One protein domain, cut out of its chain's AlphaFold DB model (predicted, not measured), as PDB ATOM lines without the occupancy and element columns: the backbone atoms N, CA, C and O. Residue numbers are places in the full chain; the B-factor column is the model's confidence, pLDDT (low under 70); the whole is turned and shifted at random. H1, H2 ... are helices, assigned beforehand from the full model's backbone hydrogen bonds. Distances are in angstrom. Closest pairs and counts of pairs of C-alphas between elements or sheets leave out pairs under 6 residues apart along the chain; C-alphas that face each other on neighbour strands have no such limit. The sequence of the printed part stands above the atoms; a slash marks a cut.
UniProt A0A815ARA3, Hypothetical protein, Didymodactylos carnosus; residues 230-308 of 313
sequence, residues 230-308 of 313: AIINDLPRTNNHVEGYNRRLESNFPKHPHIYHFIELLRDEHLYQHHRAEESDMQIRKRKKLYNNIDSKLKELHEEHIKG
ATOM      1  N   ALA A 230      30.269 148.222   4.431       84.50
ATOM      2  CA  ALA A 230      29.701 146.982   3.928       84.50
ATOM      3  C   ALA A 230      30.211 145.772   4.727       84.50
ATOM      4  O   ALA A 230      29.421 144.903   5.087       84.50
ATOM      5  N   ILE A 231      31.502 145.734   5.067       84.38
ATOM      6  CA  ILE A 231      32.085 144.669   5.891       84.38
ATOM      7  C   ILE A 231      31.476 144.682   7.292       84.38
ATOM      8  O   ILE A 231      31.027 143.637   7.763       84.38
ATOM      9  N   ILE A 232      31.428 145.845   7.952       85.56
ATOM     10  CA  ILE A 232      30.909 145.959   9.323       85.56
ATOM     11  C   ILE A 232      29.449 145.500   9.398       85.56
ATOM     12  O   ILE A 232      29.100 144.709  10.279       85.56
ATOM     13  N   ASN A 233      28.633 145.888   8.418       86.38
ATOM     14  CA  ASN A 233      27.203 145.581   8.368       86.38
ATOM     15  C   ASN A 233      26.857 144.217   7.732       86.38
ATOM     16  O   ASN A 233      25.688 143.967   7.446       86.38
ATOM     17  N   ASP A 234      27.840 143.337   7.490       84.38
ATOM     18  CA  ASP A 234      27.644 142.034   6.820       84.38
ATOM     19  C   ASP A 234      26.986 142.138   5.428       84.38
ATOM     20  O   ASP A 234      26.318 141.212   4.952       84.38
ATOM     21  N   LEU A 235      27.194 143.261   4.743       83.75
ATOM     22  CA  LEU A 235      26.711 143.498   3.390       83.75
ATOM     23  C   LEU A 235      27.698 142.951   2.340       83.75
ATOM     24  O   LEU A 235      28.900 142.806   2.589       83.75
ATOM     25  N   PRO A 236      27.224 142.643   1.119       78.94
ATOM     26  CA  PRO A 236      28.104 142.239   0.029       78.94
ATOM     27  C   PRO A 236      29.119 143.336  -0.333       78.94
ATOM     28  O   PRO A 236      28.742 144.454  -0.660       78.94
ATOM     29  N   ARG A 237      30.411 142.981  -0.376       77.81
ATOM     30  CA  ARG A 237      31.515 143.886  -0.777       77.81
ATOM     31  C   ARG A 237      31.544 144.226  -2.271       77.81
ATOM     32  O   ARG A 237      32.335 145.048  -2.703       77.81
ATOM     33  N   THR A 238      30.766 143.510  -3.077       75.88
ATOM     34  CA  THR A 238      30.758 143.637  -4.537       75.88
ATOM     35  C   THR A 238      29.333 143.820  -5.023       75.88
ATOM     36  O   THR A 238      28.426 143.132  -4.550       75.88
ATOM     37  N   ASN A 239      29.171 144.618  -6.066       76.88
ATOM     38  CA  ASN A 239      27.938 144.810  -6.827       76.88
ATOM     39  C   ASN A 239      27.516 143.586  -7.679       76.88
ATOM     40  O   ASN A 239      26.506 143.663  -8.369       76.88
ATOM     41  N   ASN A 240      28.217 142.445  -7.612       81.31
ATOM     42  CA  ASN A 240      27.924 141.211  -8.367       81.31
ATOM     43  C   ASN A 240      26.432 140.815  -8.395       81.31
ATOM     44  O   ASN A 240      25.930 140.298  -9.393       81.31
ATOM     45  N   HIS A 241      25.710 141.023  -7.289       79.00
ATOM     46  CA  HIS A 241      24.275 140.739  -7.219       79.00
ATOM     47  C   HIS A 241      23.450 141.678  -8.110       79.00
ATOM     48  O   HIS A 241      22.525 141.219  -8.781       79.00
ATOM     49  N   VAL A 242      23.818 142.959  -8.151       80.81
ATOM     50  CA  VAL A 242      23.211 143.990  -9.003       80.81
ATOM     51  C   VAL A 242      23.567 143.745 -10.467       80.81
ATOM     52  O   VAL A 242      22.688 143.774 -11.320       80.81
ATOM     53  N   GLU A 243      24.819 143.399 -10.769       82.75
ATOM     54  CA  GLU A 243      25.229 143.034 -12.132       82.75
ATOM     55  C   GLU A 243      24.469 141.805 -12.641       82.75
ATOM     56  O   GLU A 243      23.976 141.780 -13.768       82.75
ATOM     57  N   GLY A 244      24.320 140.785 -11.793       84.81
ATOM     58  CA  GLY A 244      23.544 139.591 -12.116       84.81
ATOM     59  C   GLY A 244      22.043 139.863 -12.271       84.81
ATOM     60  O   GLY A 244      21.373 139.156 -13.026       84.81
ATOM     61  N   TYR A 245      21.512 140.862 -11.566       86.12
ATOM     62  CA  TYR A 245      20.146 141.354 -11.744       86.12
ATOM     63  C   TYR A 245      19.994 142.069 -13.093       86.12
ATOM     64  O   TYR A 245      19.181 141.649 -13.916       86.12
ATOM     65  N   ASN A 246      20.847 143.057 -13.366       88.50
ATOM     66  CA  ASN A 246      20.821 143.845 -14.598       88.50
ATOM     67  C   ASN A 246      21.020 142.974 -15.840       88.50
ATOM     68  O   ASN A 246      20.242 143.079 -16.781       88.50
ATOM     69  N   ARG A 247      21.981 142.042 -15.819       88.56
ATOM     70  CA  ARG A 247      22.216 141.109 -16.932       88.56
ATOM     71  C   ARG A 247      20.996 140.245 -17.235       88.56
ATOM     72  O   ARG A 247      20.737 139.909 -18.386       88.56
ATOM     73  N   ARG A 248      20.252 139.841 -16.205       86.25
ATOM     74  CA  ARG A 248      19.046 139.032 -16.394       86.25
ATOM     75  C   ARG A 248      17.919 139.858 -16.989       86.25
ATOM     76  O   ARG A 248      17.278 139.394 -17.927       86.25
ATOM     77  N   LEU A 249      17.719 141.069 -16.473       87.38
ATOM     78  CA  LEU A 249      16.783 142.017 -17.061       87.38
ATOM     79  C   LEU A 249      17.112 142.240 -18.535       87.38
ATOM     80  O   LEU A 249      16.261 141.989 -19.380       87.38
ATOM     81  N   GLU A 250      18.353 142.612 -18.843       89.19
ATOM     82  CA  GLU A 250      18.843 142.815 -20.207       89.19
ATOM     83  C   GLU A 250      18.568 141.599 -21.101       89.19
ATOM     84  O   GLU A 250      18.014 141.749 -22.186       89.19
ATOM     85  N   SER A 251      18.860 140.384 -20.623       88.81
ATOM     86  CA  SER A 251      18.617 139.158 -21.394       88.81
ATOM     87  C   SER A 251      17.141 138.891 -21.703       88.81
ATOM     88  O   SER A 251      16.838 138.188 -22.667       88.81
ATOM     89  N   ASN A 252      16.233 139.447 -20.901       87.69
ATOM     90  CA  ASN A 252      14.792 139.318 -21.085       87.69
ATOM     91  C   ASN A 252      14.190 140.503 -21.858       87.69
ATOM     92  O   ASN A 252      13.050 140.403 -22.313       87.69
ATOM     93  N   PHE A 253      14.924 141.608 -22.030       87.25
ATOM     94  CA  PHE A 253      14.449 142.757 -22.790       87.25
ATOM     95  C   PHE A 253      14.486 142.471 -24.299       87.25
ATOM     96  O   PHE A 253      15.540 142.157 -24.856       87.25
ATOM     97  N   PRO A 254      13.361 142.623 -25.018       84.50
ATOM     98  CA  PRO A 254      13.373 142.589 -26.468       84.50
ATOM     99  C   PRO A 254      14.081 143.838 -26.993       84.50
ATOM    100  O   PRO A 254      14.077 144.886 -26.357       84.50
ATOM    101  N   LYS A 255      14.624 143.751 -28.210       85.19
ATOM    102  CA  LYS A 255      15.397 144.833 -28.849       85.19
ATOM    103  C   LYS A 255      14.635 146.165 -28.974       85.19
ATOM    104  O   LYS A 255      15.252 147.224 -29.011       85.19
ATOM    105  N   HIS A 256      13.304 146.112 -29.036       84.50
ATOM    106  CA  HIS A 256      12.426 147.284 -29.107       84.50
ATOM    107  C   HIS A 256      11.248 147.122 -28.133       84.50
ATOM    108  O   HIS A 256      10.141 146.780 -28.556       84.50
ATOM    109  N   PRO A 257      11.470 147.308 -26.820       83.31
ATOM    110  CA  PRO A 257      10.419 147.152 -25.830       83.31
ATOM    111  C   PRO A 257       9.494 148.372 -25.855       83.31
ATOM    112  O   PRO A 257       9.946 149.514 -25.883       83.31
ATOM    113  N   HIS A 258       8.184 148.142 -25.799       88.75
ATOM    114  CA  HIS A 258       7.238 149.195 -25.434       88.75
ATOM    115  C   HIS A 258       7.018 149.200 -23.917       88.75
ATOM    116  O   HIS A 258       7.252 148.200 -23.237       88.75
ATOM    117  N   ILE A 259       6.492 150.306 -23.383       91.25
ATOM    118  CA  ILE A 259       6.339 150.514 -21.934       91.25
ATOM    119  C   ILE A 259       5.579 149.382 -21.219       91.25
ATOM    120  O   ILE A 259       5.965 148.988 -20.126       91.25
ATOM    121  N   TYR A 260       4.553 148.791 -21.843       91.62
ATOM    122  CA  TYR A 260       3.838 147.663 -21.230       91.62
ATOM    123  C   TYR A 260       4.713 146.416 -21.055       91.62
ATOM    124  O   TYR A 260       4.619 145.761 -20.025       91.62
ATOM    125  N   HIS A 261       5.615 146.136 -21.999       86.62
ATOM    126  CA  HIS A 261       6.524 144.999 -21.901       86.62
ATOM    127  C   HIS A 261       7.567 145.219 -20.801       86.62
ATOM    128  O   HIS A 261       7.888 144.307 -20.050       86.62
ATOM    129  N   PHE A 262       8.038 146.461 -20.646       86.19
ATOM    130  CA  PHE A 262       8.879 146.854 -19.515       86.19
ATOM    131  C   PHE A 262       8.171 146.609 -18.170       86.19
ATOM    132  O   PHE A 262       8.754 146.018 -17.266       86.19
ATOM    133  N   ILE A 263       6.899 147.003 -18.045       92.06
ATOM    134  CA  ILE A 263       6.108 146.799 -16.819       92.06
ATOM    135  C   ILE A 263       5.890 145.306 -16.524       92.06
ATOM    136  O   ILE A 263       5.978 144.898 -15.365       92.06
ATOM    137  N   GLU A 264       5.604 144.497 -17.544       91.88
ATOM    138  CA  GLU A 264       5.445 143.043 -17.405       91.88
ATOM    139  C   GLU A 264       6.744 142.384 -16.932       91.88
ATOM    140  O   GLU A 264       6.733 141.683 -15.921       91.88
ATOM    141  N   LEU A 265       7.874 142.703 -17.568       90.62
ATOM    142  CA  LEU A 265       9.187 142.198 -17.167       90.62
ATOM    143  C   LEU A 265       9.546 142.577 -15.728       90.62
ATOM    144  O   LEU A 265      10.055 141.742 -14.983       90.62
ATOM    145  N   LEU A 266       9.257 143.812 -15.307       90.44
ATOM    146  CA  LEU A 266       9.483 144.228 -13.923       90.44
ATOM    147  C   LEU A 266       8.617 143.448 -12.931       90.44
ATOM    148  O   LEU A 266       9.082 143.133 -11.836       90.44
ATOM    149  N   ARG A 267       7.368 143.129 -13.291       92.88
ATOM    150  CA  ARG A 267       6.482 142.321 -12.444       92.88
ATOM    151  C   ARG A 267       7.004 140.893 -12.307       92.88
ATOM    152  O   ARG A 267       7.054 140.380 -11.190       92.88
ATOM    153  N   ASP A 268       7.405 140.282 -13.414       91.62
ATOM    154  CA  ASP A 268       7.931 138.916 -13.430       91.62
ATOM    155  C   ASP A 268       9.245 138.820 -12.653       91.62
ATOM    156  O   ASP A 268       9.434 137.916 -11.837       91.62
ATOM    157  N   GLU A 269      10.131 139.798 -12.834       90.31
ATOM    158  CA  GLU A 269      11.381 139.879 -12.090       90.31
ATOM    159  C   GLU A 269      11.128 140.118 -10.592       90.31
ATOM    160  O   GLU A 269      11.775 139.488  -9.759       90.31
ATOM    161  N   HIS A 270      10.155 140.957 -10.220       90.38
ATOM    162  CA  HIS A 270       9.771 141.144  -8.817       90.38
ATOM    163  C   HIS A 270       9.289 139.834  -8.176       90.38
ATOM    164  O   HIS A 270       9.752 139.474  -7.093       90.38
ATOM    165  N   LEU A 271       8.417 139.085  -8.863       91.44
ATOM    166  CA  LEU A 271       7.939 137.777  -8.402       91.44
ATOM    167  C   LEU A 271       9.085 136.772  -8.259       91.44
ATOM    168  O   LEU A 271       9.168 136.056  -7.260       91.44
ATOM    169  N   TYR A 272      10.001 136.745  -9.226       89.88
ATOM    170  CA  TYR A 272      11.175 135.886  -9.175       89.88
ATOM    171  C   TYR A 272      12.070 136.200  -7.972       89.88
ATOM    172  O   TYR A 272      12.526 135.286  -7.283       89.88
ATOM    173  N   GLN A 273      12.335 137.482  -7.713       87.31
ATOM    174  CA  GLN A 273      13.169 137.907  -6.588       87.31
ATOM    175  C   GLN A 273      12.504 137.599  -5.247       87.31
ATOM    176  O   GLN A 273      13.189 137.149  -4.332       87.31
ATOM    177  N   HIS A 274      11.182 137.753  -5.151       87.75
ATOM    178  CA  HIS A 274      10.420 137.358  -3.967       87.75
ATOM    179  C   HIS A 274      10.551 135.856  -3.693       87.75
ATOM    180  O   HIS A 274      10.946 135.458  -2.601       87.75
ATOM    181  N   HIS A 275      10.328 135.020  -4.712       87.81
ATOM    182  CA  HIS A 275      10.485 133.571  -4.589       87.81
ATOM    183  C   HIS A 275      11.920 133.180  -4.207       87.81
ATOM    184  O   HIS A 275      12.140 132.312  -3.371       87.81
ATOM    185  N   ARG A 276      12.927 133.845  -4.787       83.50
ATOM    186  CA  ARG A 276      14.343 133.651  -4.438       83.50
ATOM    187  C   ARG A 276      14.663 134.043  -2.998       83.50
ATOM    188  O   ARG A 276      15.484 133.369  -2.380       83.50
ATOM    189  N   ALA A 277      14.061 135.115  -2.489       81.75
ATOM    190  CA  ALA A 277      14.220 135.542  -1.105       81.75
ATOM    191  C   ALA A 277      13.614 134.503  -0.148       81.75
ATOM    192  O   ALA A 277      14.321 134.004   0.725       81.75
ATOM    193  N   GLU A 278      12.378 134.066  -0.402       84.31
ATOM    194  CA  GLU A 278      11.716 133.000   0.366       84.31
ATOM    195  C   GLU A 278      12.505 131.680   0.325       84.31
ATOM    196  O   GLU A 278      12.716 131.028   1.349       84.31
ATOM    197  N   GLU A 279      13.000 131.285  -0.854       80.44
ATOM    198  CA  GLU A 279      13.889 130.130  -1.003       80.44
ATOM    199  C   GLU A 279      15.177 130.294  -0.199       80.44
ATOM    200  O   GLU A 279      15.677 129.308   0.336       80.44
ATOM    201  N   SER A 280      15.741 131.501  -0.125       72.50
ATOM    202  CA  SER A 280      16.977 131.755   0.618       72.50
ATOM    203  C   SER A 280      16.781 131.693   2.133       72.50
ATOM    204  O   SER A 280      17.660 131.175   2.826       72.50
ATOM    205  N   ASP A 281      15.608 132.101   2.624       68.00
ATOM    206  CA  ASP A 281      15.216 131.958   4.029       68.00
ATOM    207  C   ASP A 281      15.040 130.479   4.409       68.00
ATOM    208  O   ASP A 281      15.373 130.061   5.520       68.00
ATOM    209  N   MET A 282      14.575 129.653   3.465       65.56
ATOM    210  CA  MET A 282      14.415 128.206   3.650       65.56
ATOM    211  C   MET A 282      15.706 127.405   3.404       65.56
ATOM    212  O   MET A 282      15.960 126.395   4.063       65.56
ATOM    213  N   GLN A 283      16.535 127.829   2.450       60.75
ATOM    214  CA  GLN A 283      17.789 127.195   2.055       60.75
ATOM    215  C   GLN A 283      18.936 128.186   2.227       60.75
ATOM    216  O   GLN A 283      19.351 128.859   1.282       60.75
ATOM    217  N   ILE A 284      19.518 128.205   3.429       59.44
ATOM    218  CA  ILE A 284      20.727 128.978   3.721       59.44
ATOM    219  C   ILE A 284      21.867 128.437   2.848       59.44
ATOM    220  O   ILE A 284      22.582 127.495   3.214       59.44
ATOM    221  N   ARG A 285      22.057 129.026   1.662       61.16
ATOM    222  CA  ARG A 285      23.232 128.773   0.829       61.16
ATOM    223  C   ARG A 285      24.435 129.317   1.578       61.16
ATOM    224  O   ARG A 285      24.719 130.511   1.556       61.16
ATOM    225  N   LYS A 286      25.143 128.424   2.270       64.12
ATOM    226  CA  LYS A 286      26.314 128.794   3.061       64.12
ATOM    227  C   LYS A 286      27.368 129.399   2.137       64.12
ATOM    228  O   LYS A 286      27.903 128.718   1.259       64.12
ATOM    229  N   ARG A 287      27.679 130.677   2.361       70.06
ATOM    230  CA  ARG A 287      28.854 131.333   1.780       70.06
ATOM    231  C   ARG A 287      30.093 130.490   2.096       70.06
ATOM    232  O   ARG A 287      30.167 129.823   3.133       70.06
ATOM    233  N   LYS A 288      31.062 130.464   1.175       75.25
ATOM    234  CA  LYS A 288      32.300 129.701   1.390       75.25
ATOM    235  C   LYS A 288      32.973 130.195   2.671       75.25
ATOM    236  O   LYS A 288      33.174 131.398   2.823       75.25
ATOM    237  N   LYS A 289      33.387 129.255   3.528       80.75
ATOM    238  CA  LYS A 289      34.033 129.539   4.822       80.75
ATOM    239  C   LYS A 289      35.187 130.537   4.712       80.75
ATOM    240  O   LYS A 289      35.308 131.395   5.567       80.75
ATOM    241  N   LEU A 290      35.978 130.458   3.637       80.31
ATOM    242  CA  LEU A 290      37.086 131.380   3.377       80.31
ATOM    243  C   LEU A 290      36.663 132.853   3.470       80.31
ATOM    244  O   LEU A 290      37.331 133.632   4.136       80.31
ATOM    245  N   TYR A 291      35.559 133.231   2.825       76.00
ATOM    246  CA  TYR A 291      35.126 134.626   2.816       76.00
ATOM    247  C   TYR A 291      34.612 135.077   4.177       76.00
ATOM    248  O   TYR A 291      34.917 136.185   4.593       76.00
ATOM    249  N   ASN A 292      33.897 134.198   4.881       80.69
ATOM    250  CA  ASN A 292      33.441 134.488   6.236       80.69
ATOM    251  C   ASN A 292      34.634 134.683   7.174       80.69
ATOM    252  O   ASN A 292      34.638 135.626   7.944       80.69
ATOM    253  N   ASN A 293      35.668 133.845   7.063       83.94
ATOM    254  CA  ASN A 293      36.874 133.980   7.876       83.94
ATOM    255  C   ASN A 293      37.596 135.310   7.613       83.94
ATOM    256  O   ASN A 293      38.072 135.933   8.555       83.94
ATOM    257  N   ILE A 294      37.676 135.741   6.349       82.44
ATOM    258  CA  ILE A 294      38.273 137.035   5.989       82.44
ATOM    259  C   ILE A 294      37.455 138.181   6.588       82.44
ATOM    260  O   ILE A 294      38.028 139.043   7.242       82.44
ATOM    261  N   ASP A 295      36.132 138.177   6.408       80.38
ATOM    262  CA  ASP A 295      35.272 139.253   6.912       80.38
ATOM    263  C   ASP A 295      35.276 139.290   8.452       80.38
ATOM    264  O   ASP A 295      35.391 140.364   9.035       80.38
ATOM    265  N   SER A 296      35.270 138.131   9.123       84.50
ATOM    266  CA  SER A 296      35.461 138.050  10.577       84.50
ATOM    267  C   SER A 296      36.801 138.637  11.005       84.50
ATOM    268  O   SER A 296      36.843 139.406  11.959       84.50
ATOM    269  N   LYS A 297      37.890 138.339  10.281       86.06
ATOM    270  CA  LYS A 297      39.203 138.877  10.637       86.06
ATOM    271  C   LYS A 297      39.283 140.393  10.451       86.06
ATOM    272  O   LYS A 297      39.889 141.073  11.270       86.06
ATOM    273  N   LEU A 298      38.659 140.925   9.402       82.62
ATOM    274  CA  LEU A 298      38.585 142.369   9.172       82.62
ATOM    275  C   LEU A 298      37.793 143.072  10.282       82.62
ATOM    276  O   LEU A 298      38.225 144.112  10.769       82.62
ATOM    277  N   LYS A 299      36.690 142.469  10.744       85.25
ATOM    278  CA  LYS A 299      35.923 142.975  11.891       85.25
ATOM    279  C   LYS A 299      36.730 142.967  13.187       85.25
ATOM    280  O   LYS A 299      36.728 143.963  13.898       85.25
ATOM    281  N   GLU A 300      37.449 141.880  13.473       85.81
ATOM    282  CA  GLU A 300      38.344 141.808  14.637       85.81
ATOM    283  C   GLU A 300      39.388 142.931  14.610       85.81
ATOM    284  O   GLU A 300      39.542 143.647  15.594       85.81
ATOM    285  N   LEU A 301      40.064 143.122  13.472       80.75
ATOM    286  CA  LEU A 301      41.071 144.176  13.310       80.75
ATOM    287  C   LEU A 301      40.472 145.575  13.496       80.75
ATOM    288  O   LEU A 301      41.090 146.438  14.115       80.75
ATOM    289  N   HIS A 302      39.250 145.791  13.008       80.56
ATOM    290  CA  HIS A 302      38.531 147.041  13.218       80.56
ATOM    291  C   HIS A 302      38.200 147.280  14.700       80.56
ATOM    292  O   HIS A 302      38.427 148.369  15.226       80.56
ATOM    293  N   GLU A 303      37.714 146.259  15.407       82.06
ATOM    294  CA  GLU A 303      37.468 146.361  16.846       82.06
ATOM    295  C   GLU A 303      38.753 146.623  17.639       82.06
ATOM    296  O   GLU A 303      38.739 147.397  18.597       82.06
ATOM    297  N   GLU A 304      39.858 145.976  17.268       79.00
ATOM    298  CA  GLU A 304      41.175 146.177  17.878       79.00
ATOM    299  C   GLU A 304      41.694 147.607  17.657       79.00
ATOM    300  O   GLU A 304      42.244 148.205  18.590       79.00
ATOM    301  N   HIS A 305      41.459 148.174  16.467       73.56
ATOM    302  CA  HIS A 305      41.757 149.569  16.140       73.56
ATOM    303  C   HIS A 305      40.920 150.545  16.984       73.56
ATOM    304  O   HIS A 305      41.486 151.411  17.647       73.56
ATOM    305  N   ILE A 306      39.594 150.358  17.070       77.00
ATOM    306  CA  ILE A 306      38.719 151.195  17.920       77.00
ATOM    307  C   ILE A 306      39.141 151.133  19.392       77.00
ATOM    308  O   ILE A 306      39.128 152.143  20.095       77.00
ATOM    309  N   LYS A 307      39.518 149.946  19.880       80.56
ATOM    310  CA  LYS A 307      39.967 149.742  21.267       80.56
ATOM    311  C   LYS A 307      41.362 150.328  21.534       80.56
ATOM    312  O   LYS A 307      41.816 150.267  22.675       80.56
ATOM    313  N   GLY A 308      42.048 150.866  20.519       66.69
ATOM    314  CA  GLY A 308      43.404 151.414  20.635       66.69
ATOM    315  C   GLY A 308      44.465 150.350  20.928       66.69
ATOM    316  O   GLY A 308      45.507 150.662  21.497       66.69
TER     317      GLY A 308
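What this domain is: This is residues 230 to 308 of the 313 residues of the protein "Hypothetical protein" of Didymodactylos carnosus (UniProt A0A815ARA3). Three helices make an open, loose frame: H2 and H3 are the two arms of a wide V, joined at its point by residues 283 to 288, and H1 with the residues before it runs across the open side. H1 and H2 form a splayed helical hairpin that meets only near its link, while H3 touches no helix. The printed part has 79 residues with three named helices, H1, H2 and H3 in that order, and no named strand; its class is all helix. It is extended, with a radius of gyration of the C-alphas of 18.4 A, and spans 58 by 26 by 18 A.

Where its parts are: Start at Ala 230 and go on to C-alpha 240 at (27.924, 141.211, -8.367), where H1, residues 240 to 252, begins; it is 18.4 A long. Next find C-alpha 259 at (6.339, 150.514, -21.934); from there H2, residues 259 to 282, runs 34.9 A. H3, residues 289 to 306, is 25.7 A long and ends at C-alpha 306 at (38.719, 151.195, 17.920).

How they stand to each other: Look first at the hairpin of H1 and H2, which only just touch, with 3 pairs of C-alphas within 8 A. The closest C-alphas are those of Asn 252 and Leu 265, 7.4 A apart. H1 touches with residues 249 to 252 alone, H2 with residues 265 to 269 alone. They run opposite ways at a steep tilt of 42 degrees. H3 is apart from H1 and from H2. In H1, H2 and H3 every O i to N i+4 pair is within hydrogen-bond range.

The domain as a whole: The C-alphas farthest apart, those of His 256 and Gly 308, are 58.7 A apart. The printed part has no cut, and both links between helices are short. Residues 274 to 291 stand free, of which 274 to 282 belong to H2 and 289 to 291 to H3. The mean pLDDT of the printed part is 82.4; look for values under 70 at residues 281 to 286 and residue 308.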